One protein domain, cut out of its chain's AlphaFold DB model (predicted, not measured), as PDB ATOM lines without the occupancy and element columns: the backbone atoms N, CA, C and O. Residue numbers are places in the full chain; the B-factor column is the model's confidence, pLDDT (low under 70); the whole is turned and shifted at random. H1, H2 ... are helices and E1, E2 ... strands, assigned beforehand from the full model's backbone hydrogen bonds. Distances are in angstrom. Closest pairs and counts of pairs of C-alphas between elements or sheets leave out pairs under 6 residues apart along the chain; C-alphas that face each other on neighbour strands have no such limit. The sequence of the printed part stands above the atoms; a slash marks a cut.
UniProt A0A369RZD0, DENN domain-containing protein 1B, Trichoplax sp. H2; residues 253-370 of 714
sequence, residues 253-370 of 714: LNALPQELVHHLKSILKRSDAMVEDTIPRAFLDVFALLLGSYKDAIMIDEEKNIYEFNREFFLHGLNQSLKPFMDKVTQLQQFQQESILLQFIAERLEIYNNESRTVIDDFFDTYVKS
ATOM      1  N   LEU A 253      74.931  11.556 -15.749       63.62
ATOM      2  CA  LEU A 253      74.779  10.499 -14.730       63.62
ATOM      3  C   LEU A 253      75.941   9.488 -14.721       63.62
ATOM      4  O   LEU A 253      76.169   8.825 -13.707       63.62
ATOM      5  N   ASN A 254      76.692   9.392 -15.822       66.31
ATOM      6  CA  ASN A 254      77.872   8.537 -15.938       66.31
ATOM      7  C   ASN A 254      79.158   9.234 -15.456       66.31
ATOM      8  O   ASN A 254      80.154   8.557 -15.215       66.31
ATOM      9  N   ALA A 255      79.143  10.562 -15.283       68.06
ATOM     10  CA  ALA A 255      80.262  11.327 -14.728       68.06
ATOM     11  C   ALA A 255      80.306  11.305 -13.187       68.06
ATOM     12  O   ALA A 255      81.348  11.598 -12.600       68.06
ATOM     13  N   LEU A 256      79.199  10.948 -12.523       72.50
ATOM     14  CA  LEU A 256      79.148  10.769 -11.071       72.50
ATOM     15  C   LEU A 256      79.854   9.465 -10.640       72.50
ATOM     16  O   LEU A 256      79.620   8.416 -11.252       72.50
ATOM     17  N   PRO A 257      80.653   9.472  -9.551       79.75
ATOM     18  CA  PRO A 257      81.253   8.259  -9.002       79.75
ATOM     19  C   PRO A 257      80.189   7.213  -8.662       79.75
ATOM     20  O   PRO A 257      79.323   7.434  -7.812       79.75
ATOM     21  N   GLN A 258      80.267   6.044  -9.305       79.25
ATOM     22  CA  GLN A 258      79.238   5.009  -9.167       79.25
ATOM     23  C   GLN A 258      79.090   4.499  -7.727       79.25
ATOM     24  O   GLN A 258      77.997   4.091  -7.350       79.25
ATOM     25  N   GLU A 259      80.135   4.588  -6.902       77.62
ATOM     26  CA  GLU A 259      80.090   4.324  -5.458       77.62
ATOM     27  C   GLU A 259      79.021   5.177  -4.744       77.62
ATOM     28  O   GLU A 259      78.169   4.641  -4.033       77.62
ATOM     29  N   LEU A 260      78.984   6.488  -5.018       79.19
ATOM     30  CA  LEU A 260      77.998   7.419  -4.457       79.19
ATOM     31  C   LEU A 260      76.597   7.169  -5.028       79.19
ATOM     32  O   LEU A 260      75.610   7.180  -4.293       79.19
ATOM     33  N   VAL A 261      76.509   6.884  -6.332       80.12
ATOM     34  CA  VAL A 261      75.243   6.556  -7.010       80.12
ATOM     35  C   VAL A 261      74.626   5.276  -6.434       80.12
ATOM     36  O   VAL A 261      73.413   5.219  -6.234       80.12
ATOM     37  N   HIS A 262      75.437   4.258  -6.127       80.69
ATOM     38  CA  HIS A 262      74.978   3.027  -5.484       80.69
ATOM     39  C   HIS A 262      74.619   3.251  -4.013       80.69
ATOM     40  O   HIS A 262      73.577   2.759  -3.589       80.69
ATOM     41  N   HIS A 263      75.402   4.032  -3.260       78.00
ATOM     42  CA  HIS A 263      75.072   4.407  -1.882       78.00
ATOM     43  C   HIS A 263      73.697   5.089  -1.809       78.00
ATOM     44  O   HIS A 263      72.786   4.580  -1.155       78.00
ATOM     45  N   LEU A 264      73.500   6.165  -2.577       75.56
ATOM     46  CA  LEU A 264      72.244   6.915  -2.613       75.56
ATOM     47  C   LEU A 264      71.067   6.044  -3.089       75.56
ATOM     48  O   LEU A 264      70.041   5.986  -2.415       75.56
ATOM     49  N   LYS A 265      71.224   5.282  -4.185       80.00
ATOM     50  CA  LYS A 265      70.194   4.327  -4.645       80.00
ATOM     51  C   LYS A 265      69.894   3.238  -3.610       80.00
ATOM     52  O   LYS A 265      68.763   2.763  -3.573       80.00
ATOM     53  N   SER A 266      70.861   2.826  -2.788       80.19
ATOM     54  CA  SER A 266      70.641   1.816  -1.744       80.19
ATOM     55  C   SER A 266      69.825   2.347  -0.567       80.19
ATOM     56  O   SER A 266      69.062   1.580   0.013       80.19
ATOM     57  N   ILE A 267      69.924   3.646  -0.252       74.69
ATOM     58  CA  ILE A 267      69.114   4.278   0.798       74.69
ATOM     59  C   ILE A 267      67.720   4.615   0.259       74.69
ATOM     60  O   ILE A 267      66.729   4.170   0.831       74.69
ATOM     61  N   LEU A 268      67.629   5.304  -0.886       73.81
ATOM     62  CA  LEU A 268      66.357   5.741  -1.483       73.81
ATOM     63  C   LEU A 268      65.414   4.588  -1.886       73.81
ATOM     64  O   LEU A 268      64.219   4.811  -2.051       73.81
ATOM     65  N   LYS A 269      65.926   3.360  -2.053       78.38
ATOM     66  CA  LYS A 269      65.118   2.160  -2.345       78.38
ATOM     67  C   LYS A 269      64.551   1.453  -1.109       78.38
ATOM     68  O   LYS A 269      63.828   0.469  -1.270       78.38
ATOM     69  N   ARG A 270      64.887   1.882   0.110       77.62
ATOM     70  CA  ARG A 270      64.362   1.261   1.334       77.62
ATOM     71  C   ARG A 270      62.927   1.717   1.589       77.62
ATOM     72  O   ARG A 270      62.586   2.871   1.353       77.62
ATOM     73  N   SER A 271      62.099   0.837   2.147       55.91
ATOM     74  CA  SER A 271      60.709   1.162   2.500       55.91
ATOM     75  C   SER A 271      60.577   2.179   3.643       55.91
ATOM     76  O   SER A 271      59.512   2.764   3.801       55.91
ATOM     77  N   ASP A 272      61.634   2.400   4.428       61.69
ATOM     78  CA  ASP A 272      61.701   3.428   5.475       61.69
ATOM     79  C   ASP A 272      62.220   4.788   4.972       61.69
ATOM     80  O   ASP A 272      62.133   5.772   5.699       61.69
ATOM     81  N   ALA A 273      62.671   4.902   3.715       56.81
ATOM     82  CA  ALA A 273      63.192   6.159   3.166       56.81
ATOM     83  C   ALA A 273      62.157   7.300   3.129       56.81
ATOM     84  O   ALA A 273      62.532   8.467   3.124       56.81
ATOM     85  N   MET A 274      60.859   6.977   3.129       53.75
ATOM     86  CA  MET A 274      59.755   7.949   3.130       53.75
ATOM     87  C   MET A 274      59.367   8.435   4.539       53.75
ATOM     88  O   MET A 274      58.320   9.065   4.699       53.75
ATOM     89  N   VAL A 275      60.175   8.117   5.556       56.09
ATOM     90  CA  VAL A 275      59.955   8.484   6.959       56.09
ATOM     91  C   VAL A 275      61.067   9.422   7.436       56.09
ATOM     92  O   VAL A 275      62.255   9.156   7.245       56.09
ATOM     93  N   GLU A 276      60.650  10.503   8.099       63.16
ATOM     94  CA  GLU A 276      61.514  11.459   8.807       63.16
ATOM     95  C   GLU A 276      62.585  12.096   7.895       63.16
ATOM     96  O   GLU A 276      62.273  12.495   6.771       63.16
ATOM     97  N   ASP A 277      63.810  12.291   8.386       65.69
ATOM     98  CA  ASP A 277      64.897  13.022   7.720       65.69
ATOM     99  C   ASP A 277      65.715  12.169   6.733       65.69
ATOM    100  O   ASP A 277      66.667  12.666   6.122       65.69
ATOM    101  N   THR A 278      65.346  10.897   6.549       69.06
ATOM    102  CA  THR A 278      66.151   9.874   5.862       69.06
ATOM    103  C   THR A 278      66.643  10.303   4.474       69.06
ATOM    104  O   THR A 278      67.786  10.018   4.114       69.06
ATOM    105  N   ILE A 279      65.817  11.011   3.693       70.81
ATOM    106  CA  ILE A 279      66.174  11.462   2.336       70.81
ATOM    107  C   ILE A 279      67.202  12.612   2.365       70.81
ATOM    108  O   ILE A 279      68.292  12.409   1.823       70.81
ATOM    109  N   PRO A 280      66.952  13.780   3.000       67.00
ATOM    110  CA  PRO A 280      67.984  14.803   3.191       67.00
ATOM    111  C   PRO A 280      69.273  14.268   3.820       67.00
ATOM    112  O   PRO A 280      70.361  14.589   3.343       67.00
ATOM    113  N   ARG A 281      69.163  13.382   4.818       72.12
ATOM    114  CA  ARG A 281      70.310  12.761   5.489       72.12
ATOM    115  C   ARG A 281      71.160  11.911   4.535       72.12
ATOM    116  O   ARG A 281      72.383  12.014   4.559       72.12
ATOM    117  N   ALA A 282      70.534  11.152   3.632       73.88
ATOM    118  CA  ALA A 282      71.230  10.363   2.609       73.88
ATOM    119  C   ALA A 282      72.022  11.225   1.608       73.88
ATOM    120  O   ALA A 282      73.107  10.830   1.174       73.88
ATOM    121  N   PHE A 283      71.503  12.403   1.248       74.75
ATOM    122  CA  PHE A 283      72.245  13.378   0.443       74.75
ATOM    123  C   PHE A 283      73.365  14.041   1.253       74.75
ATOM    124  O   PHE A 283      74.479  14.185   0.754       74.75
ATOM    125  N   LEU A 284      73.105  14.396   2.511       73.38
ATOM    126  CA  LEU A 284      74.084  15.008   3.409       73.38
ATOM    127  C   LEU A 284      75.289  14.089   3.680       73.38
ATOM    128  O   LEU A 284      76.419  14.571   3.712       73.38
ATOM    129  N   ASP A 285      75.081  12.772   3.774       75.56
ATOM    130  CA  ASP A 285      76.165  11.780   3.826       75.56
ATOM    131  C   ASP A 285      77.042  11.806   2.558       75.56
ATOM    132  O   ASP A 285      78.266  11.715   2.651       75.56
ATOM    133  N   VAL A 286      76.455  12.007   1.371       77.62
ATOM    134  CA  VAL A 286      77.217  12.172   0.117       77.62
ATOM    135  C   VAL A 286      78.017  13.483   0.116       77.62
ATOM    136  O   VAL A 286      79.180  13.475  -0.288       77.62
ATOM    137  N   PHE A 287      77.467  14.589   0.629       75.69
ATOM    138  CA  PHE A 287      78.230  15.836   0.793       75.69
ATOM    139  C   PHE A 287      79.349  15.716   1.831       75.69
ATOM    140  O   PHE A 287      80.447  16.210   1.589       75.69
ATOM    141  N   ALA A 288      79.127  15.008   2.940       78.12
ATOM    142  CA  ALA A 288      80.167  14.734   3.930       78.12
ATOM    143  C   ALA A 288      81.320  13.890   3.345       78.12
ATOM    144  O   ALA A 288      82.474  14.107   3.709       78.12
ATOM    145  N   LEU A 289      81.041  12.982   2.401       78.69
ATOM    146  CA  LEU A 289      82.064  12.215   1.673       78.69
ATOM    147  C   LEU A 289      82.809  13.034   0.602       78.69
ATOM    148  O   LEU A 289      83.982  12.764   0.348       78.69
ATOM    149  N   LEU A 290      82.148  14.007  -0.035       79.06
ATOM    150  CA  LEU A 290      82.738  14.842  -1.094       79.06
ATOM    151  C   LEU A 290      83.494  16.071  -0.570       79.06
ATOM    152  O   LEU A 290      84.474  16.477  -1.187       79.06
ATOM    153  N   LEU A 291      83.032  16.672   0.529       78.81
ATOM    154  CA  LEU A 291      83.556  17.925   1.083       78.81
ATOM    155  C   LEU A 291      84.115  17.796   2.506       78.81
ATOM    156  O   LEU A 291      84.688  18.763   2.987       78.81
ATOM    157  N   GLY A 292      83.987  16.662   3.203       77.88
ATOM    158  CA  GLY A 292      84.321  16.568   4.637       77.88
ATOM    159  C   GLY A 292      85.746  16.998   5.025       77.88
ATOM    160  O   GLY A 292      85.941  17.506   6.124       77.88
ATOM    161  N   SER A 293      86.718  16.864   4.116       80.12
ATOM    162  CA  SER A 293      88.119  17.288   4.283       80.12
ATOM    163  C   SER A 293      88.420  18.722   3.813       80.12
ATOM    164  O   SER A 293      89.585  19.116   3.754       80.12
ATOM    165  N   TYR A 294      87.411  19.531   3.453       82.44
ATOM    166  CA  TYR A 294      87.632  20.893   2.933       82.44
ATOM    167  C   TYR A 294      88.390  21.782   3.928       82.44
ATOM    168  O   TYR A 294      89.224  22.590   3.529       82.44
ATOM    169  N   LYS A 295      88.107  21.602   5.222       81.50
ATOM    170  CA  LYS A 295      88.624  22.413   6.325       81.50
ATOM    171  C   LYS A 295      90.119  22.198   6.549       81.50
ATOM    172  O   LYS A 295      90.833  23.163   6.791       81.50
ATOM    173  N   ASP A 296      90.592  20.963   6.378       84.31
ATOM    174  CA  ASP A 296      92.012  20.602   6.491       84.31
ATOM    175  C   ASP A 296      92.852  21.202   5.346       84.31
ATOM    176  O   ASP A 296      94.067  21.338   5.463       84.31
ATOM    177  N   ALA A 297      92.202  21.570   4.237       85.62
ATOM    178  CA  ALA A 297      92.813  22.212   3.078       85.62
ATOM    179  C   ALA A 297      92.718  23.750   3.089       85.62
ATOM    180  O   ALA A 297      93.234  24.388   2.169       85.62
ATOM    181  N   ILE A 298      92.081  24.360   4.095       85.81
ATOM    182  CA  ILE A 298      92.129  25.812   4.304       85.81
ATOM    183  C   ILE A 298      93.415  26.125   5.074       85.81
ATOM    184  O   ILE A 298      93.552  25.776   6.246       85.81
ATOM    185  N   MET A 299      94.362  26.783   4.410       85.38
ATOM    186  CA  MET A 299      95.669  27.133   4.969       85.38
ATOM    187  C   MET A 299      95.782  28.650   5.133       85.38
ATOM    188  O   MET A 299      95.139  29.405   4.406       85.38
ATOM    189  N   ILE A 300      96.614  29.104   6.070       84.62
ATOM    190  CA  ILE A 300      97.009  30.515   6.142       84.62
ATOM    191  C   ILE A 300      98.166  30.719   5.163       84.62
ATOM    192  O   ILE A 300      99.178  30.027   5.251       84.62
ATOM    193  N   ASP A 301      98.017  31.674   4.255       85.25
ATOM    194  CA  ASP A 301      99.138  32.260   3.532       85.25
ATOM    195  C   ASP A 301      99.876  33.206   4.494       85.25
ATOM    196  O   ASP A 301      99.308  34.201   4.953       85.25
ATOM    197  N   GLU A 302     101.120  32.879   4.847       81.31
ATOM    198  CA  GLU A 302     101.916  33.663   5.803       81.31
ATOM    199  C   GLU A 302     102.437  34.990   5.217       81.31
ATOM    200  O   GLU A 302     102.699  35.920   5.978       81.31
ATOM    201  N   GLU A 303     102.542  35.118   3.888       82.44
ATOM    202  CA  GLU A 303     102.977  36.350   3.211       82.44
ATOM    203  C   GLU A 303     101.836  37.375   3.136       82.44
ATOM    204  O   GLU A 303     102.040  38.572   3.354       82.44
ATOM    205  N   LYS A 304     100.616  36.904   2.850       81.25
ATOM    206  CA  LYS A 304      99.400  37.724   2.731       81.25
ATOM    207  C   LYS A 304      98.618  37.850   4.046       81.25
ATOM    208  O   LYS A 304      97.791  38.752   4.169       81.25
ATOM    209  N   ASN A 305      98.849  36.960   5.016       80.81
ATOM    210  CA  ASN A 305      98.101  36.825   6.277       80.81
ATOM    211  C   ASN A 305      96.577  36.605   6.079       80.81
ATOM    212  O   ASN A 305      95.762  37.001   6.919       80.81
ATOM    213  N   ILE A 306      96.198  35.942   4.979       84.19
ATOM    214  CA  ILE A 306      94.819  35.538   4.651       84.19
ATOM    215  C   ILE A 306      94.699  34.012   4.593       84.19
ATOM    216  O   ILE A 306      95.688  33.305   4.420       84.19
ATOM    217  N   TYR A 307      93.479  33.500   4.711       85.00
ATOM    218  CA  TYR A 307      93.169  32.099   4.459       85.00
ATOM    219  C   TYR A 307      92.950  31.859   2.960       85.00
ATOM    220  O   TYR A 307      92.120  32.532   2.341       85.00
ATOM    221  N   GLU A 308      93.646  30.867   2.403       85.50
ATOM    222  CA  GLU A 308      93.490  30.364   1.031       85.50
ATOM    223  C   GLU A 308      93.199  28.848   1.036       85.50
ATOM    224  O   GLU A 308      93.456  28.144   2.015       85.50
ATOM    225  N   PHE A 309      92.641  28.320  -0.059       86.75
ATOM    226  CA  PHE A 309      92.295  26.898  -0.187       86.75
ATOM    227  C   PHE A 309      93.300  26.133  -1.057       86.75
ATOM    228  O   PHE A 309      93.437  26.380  -2.257       86.75
ATOM    229  N   ASN A 310      93.958  25.139  -0.462       86.75
ATOM    230  CA  ASN A 310      94.916  24.273  -1.135       86.75
ATOM    231  C   ASN A 310      94.212  23.091  -1.827       86.75
ATOM    232  O   ASN A 310      94.008  22.023  -1.242       86.75
ATOM    233  N   ARG A 311      93.888  23.273  -3.115       84.06
ATOM    234  CA  ARG A 311      93.277  22.242  -3.974       84.06
ATOM    235  C   ARG A 311      94.055  20.917  -3.970       84.06
ATOM    236  O   ARG A 311      93.426  19.866  -3.913       84.06
ATOM    237  N   GLU A 312      95.387  20.938  -4.012       84.19
ATOM    238  CA  GLU A 312      96.189  19.703  -4.068       84.19
ATOM    239  C   GLU A 312      96.133  18.926  -2.747       84.19
ATOM    240  O   GLU A 312      95.973  17.705  -2.747       84.19
ATOM    241  N   PHE A 313      96.173  19.621  -1.604       84.94
ATOM    242  CA  PHE A 313      96.008  18.990  -0.292       84.94
ATOM    243  C   PHE A 313      94.600  18.392  -0.124       84.94
ATOM    244  O   PHE A 313      94.454  17.249   0.317       84.94
ATOM    245  N   PHE A 314      93.566  19.115  -0.566       86.06
ATOM    246  CA  PHE A 314      92.189  18.618  -0.590       86.06
ATOM    247  C   PHE A 314      92.044  17.340  -1.434       86.06
ATOM    248  O   PHE A 314      91.541  16.324  -0.950       86.06
ATOM    249  N   LEU A 315      92.551  17.354  -2.674       83.81
ATOM    250  CA  LEU A 315      92.560  16.181  -3.555       83.81
ATOM    251  C   LEU A 315      93.441  15.047  -3.004       83.81
ATOM    252  O   LEU A 315      93.173  13.874  -3.276       83.81
ATOM    253  N   HIS A 316      94.459  15.342  -2.191       83.19
ATOM    254  CA  HIS A 316      95.227  14.316  -1.491       83.19
ATOM    255  C   HIS A 316      94.390  13.593  -0.418       83.19
ATOM    256  O   HIS A 316      94.440  12.363  -0.361       83.19
ATOM    257  N   GLY A 317      93.587  14.320   0.366       77.06
ATOM    258  CA  GLY A 317      92.774  13.768   1.463       77.06
ATOM    259  C   GLY A 317      91.562  12.914   1.052       77.06
ATOM    260  O   GLY A 317      91.053  12.154   1.873       77.06
ATOM    261  N   LEU A 318      91.095  13.005  -0.197       79.94
ATOM    262  CA  LEU A 318      89.921  12.261  -0.682       79.94
ATOM    263  C   LEU A 318      90.200  10.773  -0.986       79.94
ATOM    264  O   LEU A 318      91.323  10.370  -1.294       79.94
ATOM    265  N   ASN A 319      89.144   9.952  -1.006       77.38
ATOM    266  CA  ASN A 319      89.209   8.564  -1.486       77.38
ATOM    267  C   ASN A 319      89.597   8.500  -2.973       77.38
ATOM    268  O   ASN A 319      89.084   9.271  -3.784       77.38
ATOM    269  N   GLN A 320      90.439   7.535  -3.360       75.25
ATOM    270  CA  GLN A 320      90.958   7.405  -4.733       75.25
ATOM    271  C   GLN A 320      89.859   7.248  -5.806       75.25
ATOM    272  O   GLN A 320      90.052   7.701  -6.930       75.25
ATOM    273  N   SER A 321      88.699   6.679  -5.460       76.62
ATOM    274  CA  SER A 321      87.509   6.596  -6.325       76.62
ATOM    275  C   SER A 321      86.846   7.954  -6.599       76.62
ATOM    276  O   SER A 321      86.232   8.138  -7.648       76.62
ATOM    277  N   LEU A 322      86.980   8.912  -5.676       79.25
ATOM    278  CA  LEU A 322      86.376  10.246  -5.752       79.25
ATOM    279  C   LEU A 322      87.323  11.289  -6.363       79.25
ATOM    280  O   LEU A 322      86.849  12.283  -6.916       79.25
ATOM    281  N   LYS A 323      88.647  11.059  -6.309       82.56
ATOM    282  CA  LYS A 323      89.657  12.002  -6.824       82.56
ATOM    283  C   LYS A 323      89.414  12.436  -8.275       82.56
ATOM    284  O   LYS A 323      89.397  13.641  -8.477       82.56
ATOM    285  N   PRO A 324      89.154  11.559  -9.269       83.06
ATOM    286  CA  PRO A 324      88.974  12.001 -10.660       83.06
ATOM    287  C   PRO A 324      87.752  12.911 -10.861       83.06
ATOM    288  O   PRO A 324      87.771  13.808 -11.700       83.06
ATOM    289  N   PHE A 325      86.694  12.701 -10.072       81.31
ATOM    290  CA  PHE A 325      85.502  13.547 -10.092       81.31
ATOM    291  C   PHE A 325      85.779  14.907  -9.443       81.31
ATOM    292  O   PHE A 325      85.541  15.937 -10.068       81.31
ATOM    293  N   MET A 326      86.338  14.923  -8.229       79.56
ATOM    294  CA  MET A 326      86.639  16.177  -7.529       79.56
ATOM    295  C   MET A 326      87.772  16.970  -8.188       79.56
ATOM    296  O   MET A 326      87.765  18.197  -8.153       79.56
ATOM    297  N   ASP A 327      88.706  16.305  -8.861       81.75
ATOM    298  CA  ASP A 327      89.712  16.949  -9.701       81.75
ATOM    299  C   ASP A 327      89.040  17.691 -10.867       81.75
ATOM    300  O   ASP A 327      89.179  18.908 -10.976       81.75
ATOM    301  N   LYS A 328      88.174  17.018 -11.642       76.94
ATOM    302  CA  LYS A 328      87.380  17.671 -12.700       76.94
ATOM    303  C   LYS A 328      86.529  18.836 -12.165       76.94
ATOM    304  O   LYS A 328      86.501  19.890 -12.786       76.94
ATOM    305  N   VAL A 329      85.871  18.673 -11.013       74.62
ATOM    306  CA  VAL A 329      85.050  19.714 -10.353       74.62
ATOM    307  C   VAL A 329      85.878  20.927  -9.907       74.62
ATOM    308  O   VAL A 329      85.376  22.052  -9.935       74.62
ATOM    309  N   THR A 330      87.129  20.717  -9.486       71.19
ATOM    310  CA  THR A 330      88.019  21.781  -8.986       71.19
ATOM    311  C   THR A 330      88.875  22.429 -10.082       71.19
ATOM    312  O   THR A 330      89.344  23.551  -9.894       71.19
ATOM    313  N   GLN A 331      89.037  21.781 -11.242       69.00
ATOM    314  CA  GLN A 331      89.737  22.322 -12.418       69.00
ATOM    315  C   GLN A 331      88.919  23.333 -13.248       69.00
ATOM    316  O   GLN A 331      89.484  23.971 -14.134       69.00
ATOM    317  N   LEU A 332      87.624  23.542 -12.971       59.34
ATOM    318  CA  LEU A 332      86.725  24.455 -13.714       59.34
ATOM    319  C   LEU A 332      87.021  25.965 -13.503       59.34
ATOM    320  O   LEU A 332      86.131  26.810 -13.556       59.34
ATOM    321  N   GLN A 333      88.284  26.335 -13.285       50.31
ATOM    322  CA  GLN A 333      88.725  27.687 -12.925       50.31
ATOM    323  C   GLN A 333      88.425  28.769 -13.979       50.31
ATOM    324  O   GLN A 333      88.437  29.947 -13.632       50.31
ATOM    325  N   GLN A 334      88.143  28.409 -15.238       50.69
ATOM    326  CA  GLN A 334      87.761  29.384 -16.270       50.69
ATOM    327  C   GLN A 334      86.394  30.042 -16.017       50.69
ATOM    328  O   GLN A 334      86.189  31.164 -16.473       50.69
ATOM    329  N   PHE A 335      85.506  29.403 -15.246       45.59
ATOM    330  CA  PHE A 335      84.230  29.973 -14.808       45.59
ATOM    331  C   PHE A 335      84.028  29.701 -13.310       45.59
ATOM    332  O   PHE A 335      83.286  28.807 -12.907       45.59
ATOM    333  N   GLN A 336      84.684  30.505 -12.463       43.16
ATOM    334  CA  GLN A 336      84.706  30.356 -10.993       43.16
ATOM    335  C   GLN A 336      83.332  30.439 -10.281       43.16
ATOM    336  O   GLN A 336      83.287  30.392  -9.056       43.16
ATOM    337  N   GLN A 337      82.221  30.565 -11.014       47.97
ATOM    338  CA  GLN A 337      80.861  30.713 -10.481       47.97
ATOM    339  C   GLN A 337      79.938  29.510 -10.761       47.97
ATOM    340  O   GLN A 337      78.864  29.439 -10.177       47.97
ATOM    341  N   GLU A 338      80.327  28.558 -11.619       51.62
ATOM    342  CA  GLU A 338      79.438  27.448 -12.026       51.62
ATOM    343  C   GLU A 338      79.509  26.229 -11.086       51.62
ATOM    344  O   GLU A 338      78.559  25.454 -10.966       51.62
ATOM    345  N   SER A 339      80.632  26.044 -10.385       57.91
ATOM    346  CA  SER A 339      80.839  24.901  -9.488       57.91
ATOM    347  C   SER A 339      80.355  25.214  -8.071       57.91
ATOM    348  O   SER A 339      81.091  25.756  -7.246       57.91
ATOM    349  N   ILE A 340      79.126  24.795  -7.758       61.50
ATOM    350  CA  ILE A 340      78.518  24.883  -6.416       61.50
ATOM    351  C   ILE A 340      79.432  24.349  -5.290       61.50
ATOM    352  O   ILE A 340      79.456  24.888  -4.185       61.50
ATOM    353  N   LEU A 341      80.241  23.322  -5.565       68.00
ATOM    354  CA  LEU A 341      81.176  22.747  -4.591       68.00
ATOM    355  C   LEU A 341      82.385  23.664  -4.315       68.00
ATOM    356  O   LEU A 341      82.865  23.695  -3.184       68.00
ATOM    357  N   LEU A 342      82.838  24.450  -5.300       68.44
ATOM    358  CA  LEU A 342      83.843  25.502  -5.091       68.44
ATOM    359  C   LEU A 342      83.239  26.733  -4.405       68.44
ATOM    360  O   LEU A 342      83.874  27.311  -3.524       68.44
ATOM    361  N   GLN A 343      81.998  27.093  -4.748       69.06
ATOM    362  CA  GLN A 343      81.292  28.218  -4.134       69.06
ATOM    363  C   GLN A 343      81.142  28.043  -2.613       69.06
ATOM    364  O   GLN A 343      81.322  29.007  -1.873       69.06
ATOM    365  N   PHE A 344      80.924  26.808  -2.135       74.94
ATOM    366  CA  PHE A 344      80.916  26.491  -0.698       74.94
ATOM    367  C   PHE A 344      82.199  26.967  -0.017       74.94
ATOM    368  O   PHE A 344      82.174  27.648   1.004       74.94
ATOM    369  N   ILE A 345      83.336  26.603  -0.608       77.00
ATOM    370  CA  ILE A 345      84.666  26.856  -0.065       77.00
ATOM    371  C   ILE A 345      84.958  28.361  -0.109       77.00
ATOM    372  O   ILE A 345      85.415  28.910   0.891       77.00
ATOM    373  N   ALA A 346      84.612  29.040  -1.208       76.00
ATOM    374  CA  ALA A 346      84.744  30.490  -1.339       76.00
ATOM    375  C   ALA A 346      83.971  31.257  -0.247       76.00
ATOM    376  O   ALA A 346      84.516  32.181   0.352       76.00
ATOM    377  N   GLU A 347      82.742  30.843   0.076       74.62
ATOM    378  CA  GLU A 347      81.936  31.465   1.138       74.62
ATOM    379  C   GLU A 347      82.526  31.236   2.538       74.62
ATOM    380  O   GLU A 347      82.504  32.139   3.374       74.62
ATOM    381  N   ARG A 348      83.135  30.071   2.801       77.44
ATOM    382  CA  ARG A 348      83.845  29.831   4.072       77.44
ATOM    383  C   ARG A 348      85.148  30.624   4.167       77.44
ATOM    384  O   ARG A 348      85.429  31.162   5.235       77.44
ATOM    385  N   LEU A 349      85.912  30.745   3.079       79.12
ATOM    386  CA  LEU A 349      87.106  31.600   3.023       79.12
ATOM    387  C   LEU A 349      86.757  33.079   3.257       79.12
ATOM    388  O   LEU A 349      87.475  33.768   3.975       79.12
ATOM    389  N   GLU A 350      85.646  33.563   2.695       78.06
ATOM    390  CA  GLU A 350      85.155  34.930   2.913       78.06
ATOM    391  C   GLU A 350      84.849  35.191   4.398       78.06
ATOM    392  O   GLU A 350      85.298  36.197   4.947       78.06
ATOM    393  N   ILE A 351      84.180  34.256   5.085       77.00
ATOM    394  CA  ILE A 351      83.928  34.341   6.536       77.00
ATOM    395  C   ILE A 351      85.245  34.311   7.329       77.00
ATOM    396  O   ILE A 351      85.458  35.169   8.185       77.00
ATOM    397  N   TYR A 352      86.157  33.378   7.026       77.88
ATOM    398  CA  TYR A 352      87.453  33.266   7.713       77.88
ATOM    399  C   TYR A 352      88.322  34.528   7.590       77.88
ATOM    400  O   TYR A 352      89.042  34.867   8.532       77.88
ATOM    401  N   ASN A 353      88.244  35.224   6.453       81.19
ATOM    402  CA  ASN A 353      89.002  36.445   6.188       81.19
ATOM    403  C   ASN A 353      88.325  37.722   6.726       81.19
ATOM    404  O   ASN A 353      89.033  38.641   7.135       81.19
ATOM    405  N   ASN A 354      86.988  37.777   6.784       74.69
ATOM    406  CA  ASN A 354      86.248  38.971   7.217       74.69
ATOM    407  C   ASN A 354      85.862  38.969   8.712       74.69
ATOM    408  O   ASN A 354      85.979  39.996   9.381       74.69
ATOM    409  N   GLU A 355      85.397  37.844   9.268       59.75
ATOM    410  CA  GLU A 355      84.744  37.792  10.589       59.75
ATOM    411  C   GLU A 355      85.682  37.294  11.704       59.75
ATOM    412  O   GLU A 355      85.525  36.209  12.272       59.75
ATOM    413  N   SER A 356      86.671  38.131  12.045       54.06
ATOM    414  CA  SER A 356      87.467  38.068  13.291       54.06
ATOM    415  C   SER A 356      88.131  36.717  13.624       54.06
ATOM    416  O   SER A 356      88.380  36.435  14.796       54.06
ATOM    417  N   ARG A 357      88.440  35.885  12.616       55.50
ATOM    418  CA  ARG A 357      88.945  34.503  12.784       55.50
ATOM    419  C   ARG A 357      88.036  33.625  13.659       55.50
ATOM    420  O   ARG A 357      88.515  32.760  14.393       55.50
ATOM    421  N   THR A 358      86.725  33.853  13.606       57.16
ATOM    422  CA  THR A 358      85.753  33.019  14.324       57.16
ATOM    423  C   THR A 358      85.800  31.572  13.827       57.16
ATOM    424  O   THR A 358      86.020  31.289  12.647       57.16
ATOM    425  N   VAL A 359      85.625  30.617  14.746       59.81
ATOM    426  CA  VAL A 359      85.568  29.199  14.378       59.81
ATOM    427  C   VAL A 359      84.207  28.928  13.755       59.81
ATOM    428  O   VAL A 359      83.203  28.863  14.461       59.81
ATOM    429  N   ILE A 360      84.184  28.735  12.436       63.72
ATOM    430  CA  ILE A 360      83.035  28.139  11.758       63.72
ATOM    431  C   ILE A 360      82.828  26.736  12.348       63.72
ATOM    432  O   ILE A 360      83.730  25.892  12.282       63.72
ATOM    433  N   ASP A 361      81.668  26.526  12.965       64.12
ATOM    434  CA  ASP A 361      81.204  25.242  13.490       64.12
ATOM    435  C   ASP A 361      79.674  25.185  13.385       64.12
ATOM    436  O   ASP A 361      78.944  25.367  14.359       64.12
ATOM    437  N   ASP A 362      79.184  25.067  12.151       70.56
ATOM    438  CA  ASP A 362      77.752  25.046  11.852       70.56
ATOM    439  C   ASP A 362      77.182  23.617  11.825       70.56
ATOM    440  O   ASP A 362      77.810  22.655  12.282       70.56
ATOM    441  N   PHE A 363      75.969  23.462  11.286       69.62
ATOM    442  CA  PHE A 363      75.344  22.152  11.144       69.62
ATOM    443  C   PHE A 363      76.161  21.191  10.262       69.62
ATOM    444  O   PHE A 363      76.228  20.008  10.590       69.62
ATOM    445  N   PHE A 364      76.835  21.657   9.201       72.88
ATOM    446  CA  PHE A 364      77.661  20.783   8.359       72.88
ATOM    447  C   PHE A 364      78.903  20.304   9.102       72.88
ATOM    448  O   PHE A 364      79.163  19.103   9.143       72.88
ATOM    449  N   ASP A 365      79.640  21.220   9.732       72.38
ATOM    450  CA  ASP A 365      80.819  20.878  10.533       72.38
ATOM    451  C   ASP A 365      80.457  19.919  11.680       72.38
ATOM    452  O   ASP A 365      81.123  18.900  11.891       72.38
ATOM    453  N   THR A 366      79.352  20.195  12.377       73.00
ATOM    454  CA  THR A 366      78.794  19.329  13.425       73.00
ATOM    455  C   THR A 366      78.409  17.954  12.868       73.00
ATOM    456  O   THR A 366      78.736  16.923  13.467       73.00
ATOM    457  N   TYR A 367      77.770  17.909  11.695       73.31
ATOM    458  CA  TYR A 367      77.384  16.664  11.040       73.31
ATOM    459  C   TYR A 367      78.606  15.833  10.642       73.31
ATOM    460  O   TYR A 367      78.678  14.659  11.008       73.31
ATOM    461  N   VAL A 368      79.601  16.431   9.978       76.12
ATOM    462  CA  VAL A 368      80.853  15.768   9.576       76.12
ATOM    463  C   VAL A 368      81.585  15.203  10.800       76.12
ATOM    464  O   VAL A 368      81.986  14.036  10.781       76.12
ATOM    465  N   LYS A 369      81.671  15.952  11.909       75.19
ATOM    466  CA  LYS A 369      82.212  15.464  13.197       75.19
ATOM    467  C   LYS A 369      81.429  14.273  13.767       75.19
ATOM    468  O   LYS A 369      82.025  13.370  14.352       75.19
ATOM    469  N   SER A 370      80.105  14.243  13.605       69.88
ATOM    470  CA  SER A 370      79.268  13.127  14.073       69.88
ATOM    471  C   SER A 370      79.393  11.879  13.184       69.88
ATOM    472  O   SER A 370      79.587  10.768  13.683       69.88
TER     473      SER A 370
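What this domain is: This is residues 253 to 370 of the 714 residues of the protein "DENN domain-containing protein 1B" of Trichoplax sp. H2 (UniProt A0A369RZD0). An elongated, loosely joined domain has the helical hairpin H1 and H2 at one end and, at the other, the small strand hairpin E1 and E2 with the long helix H5 packed on it, chiefly on E2. Between these ends, the short helical hairpin H3 and H4 lies to one side of the last residues of H2, and H6 crosses H2 on the other side. The printed part has 118 residues with six named helices and two named strands, in the order H1, H2, E1, E2, H3, H4, H5, H6; the sheet E1 - E2 is antiparallel and the class is mostly helix. With a radius of gyration of the C-alphas of 16.0 A it is only just compact, close to loose, and the C-alphas span 54 by 29 by 24 A.

Where its parts are: H1, residues 258 to 268, begins with C-alpha 258 at (79.238, 5.009, -9.167) and is 15.0 A long. H2, residues 278 to 291, measures 19.8 A. E1 is residues 298 to 301 and E2 residues 306 to 309. H3, residues 311 to 317, and H4, residues 323 to 330, follow. H5, residues 340 to 354, is the longest helix at 21.1 A, with C-alpha 340 at (78.518, 24.883, -6.416). H6, residues 363 to 370, ends with C-alpha 370 at (79.268, 13.127, 14.073).

How they stand to each other: H1 and H2 touch as a hairpin, at a shallow tilt of 19 degrees, opposite ways; their closest C-alphas, of Leu 264 and Ala 282, are 6.3 A apart. H2, with residue 288 alone, only just touches H6, with 3 pairs of C-alphas within 8 A; the closest are those of Ala 288 and Val 368, 5.8 A, and the helices are about perpendicular at 82 degrees. The hairpin E1 and E2 is antiparallel at 136 degrees, with N 299 and O 308 at 2.9 A and N 301 and O 306 at 2.8 A, within hydrogen-bond range. The closest C-alphas of E2 and H5, of Ile 306 and Asn 353, are 6.1 A apart. H3 and H4 touch as a hairpin, at a shallow tilt of 27 degrees, opposite ways; the closest C-alphas, of Leu 315 and Lys 323, are 6.0 A apart. H4 only just touches H5, with 3 pairs of C-alphas within 8 A, by residues 341 to 342 of H5 alone; the closest are those of Thr 330 and Leu 342, 6.8 A, at a steep tilt of 63 degrees, the same way. Helix packing is part aligned, part crossed. H5 and H6 are apart. Every O i to N i+4 pair is within hydrogen-bond range in H1, H3, H4 and H6; in H2 it is 9 of 10 and in H5 10 of 11.

The domain as a whole: The two C-alphas farthest apart, of Ser 271 and Glu 303, are 55.0 A apart. The printed part has no cut and no long link. The mean pLDDT of the printed part is 73.5; 34 residues are under 70, among them residues 271 to 278, 331 to 343 and 355 to 361.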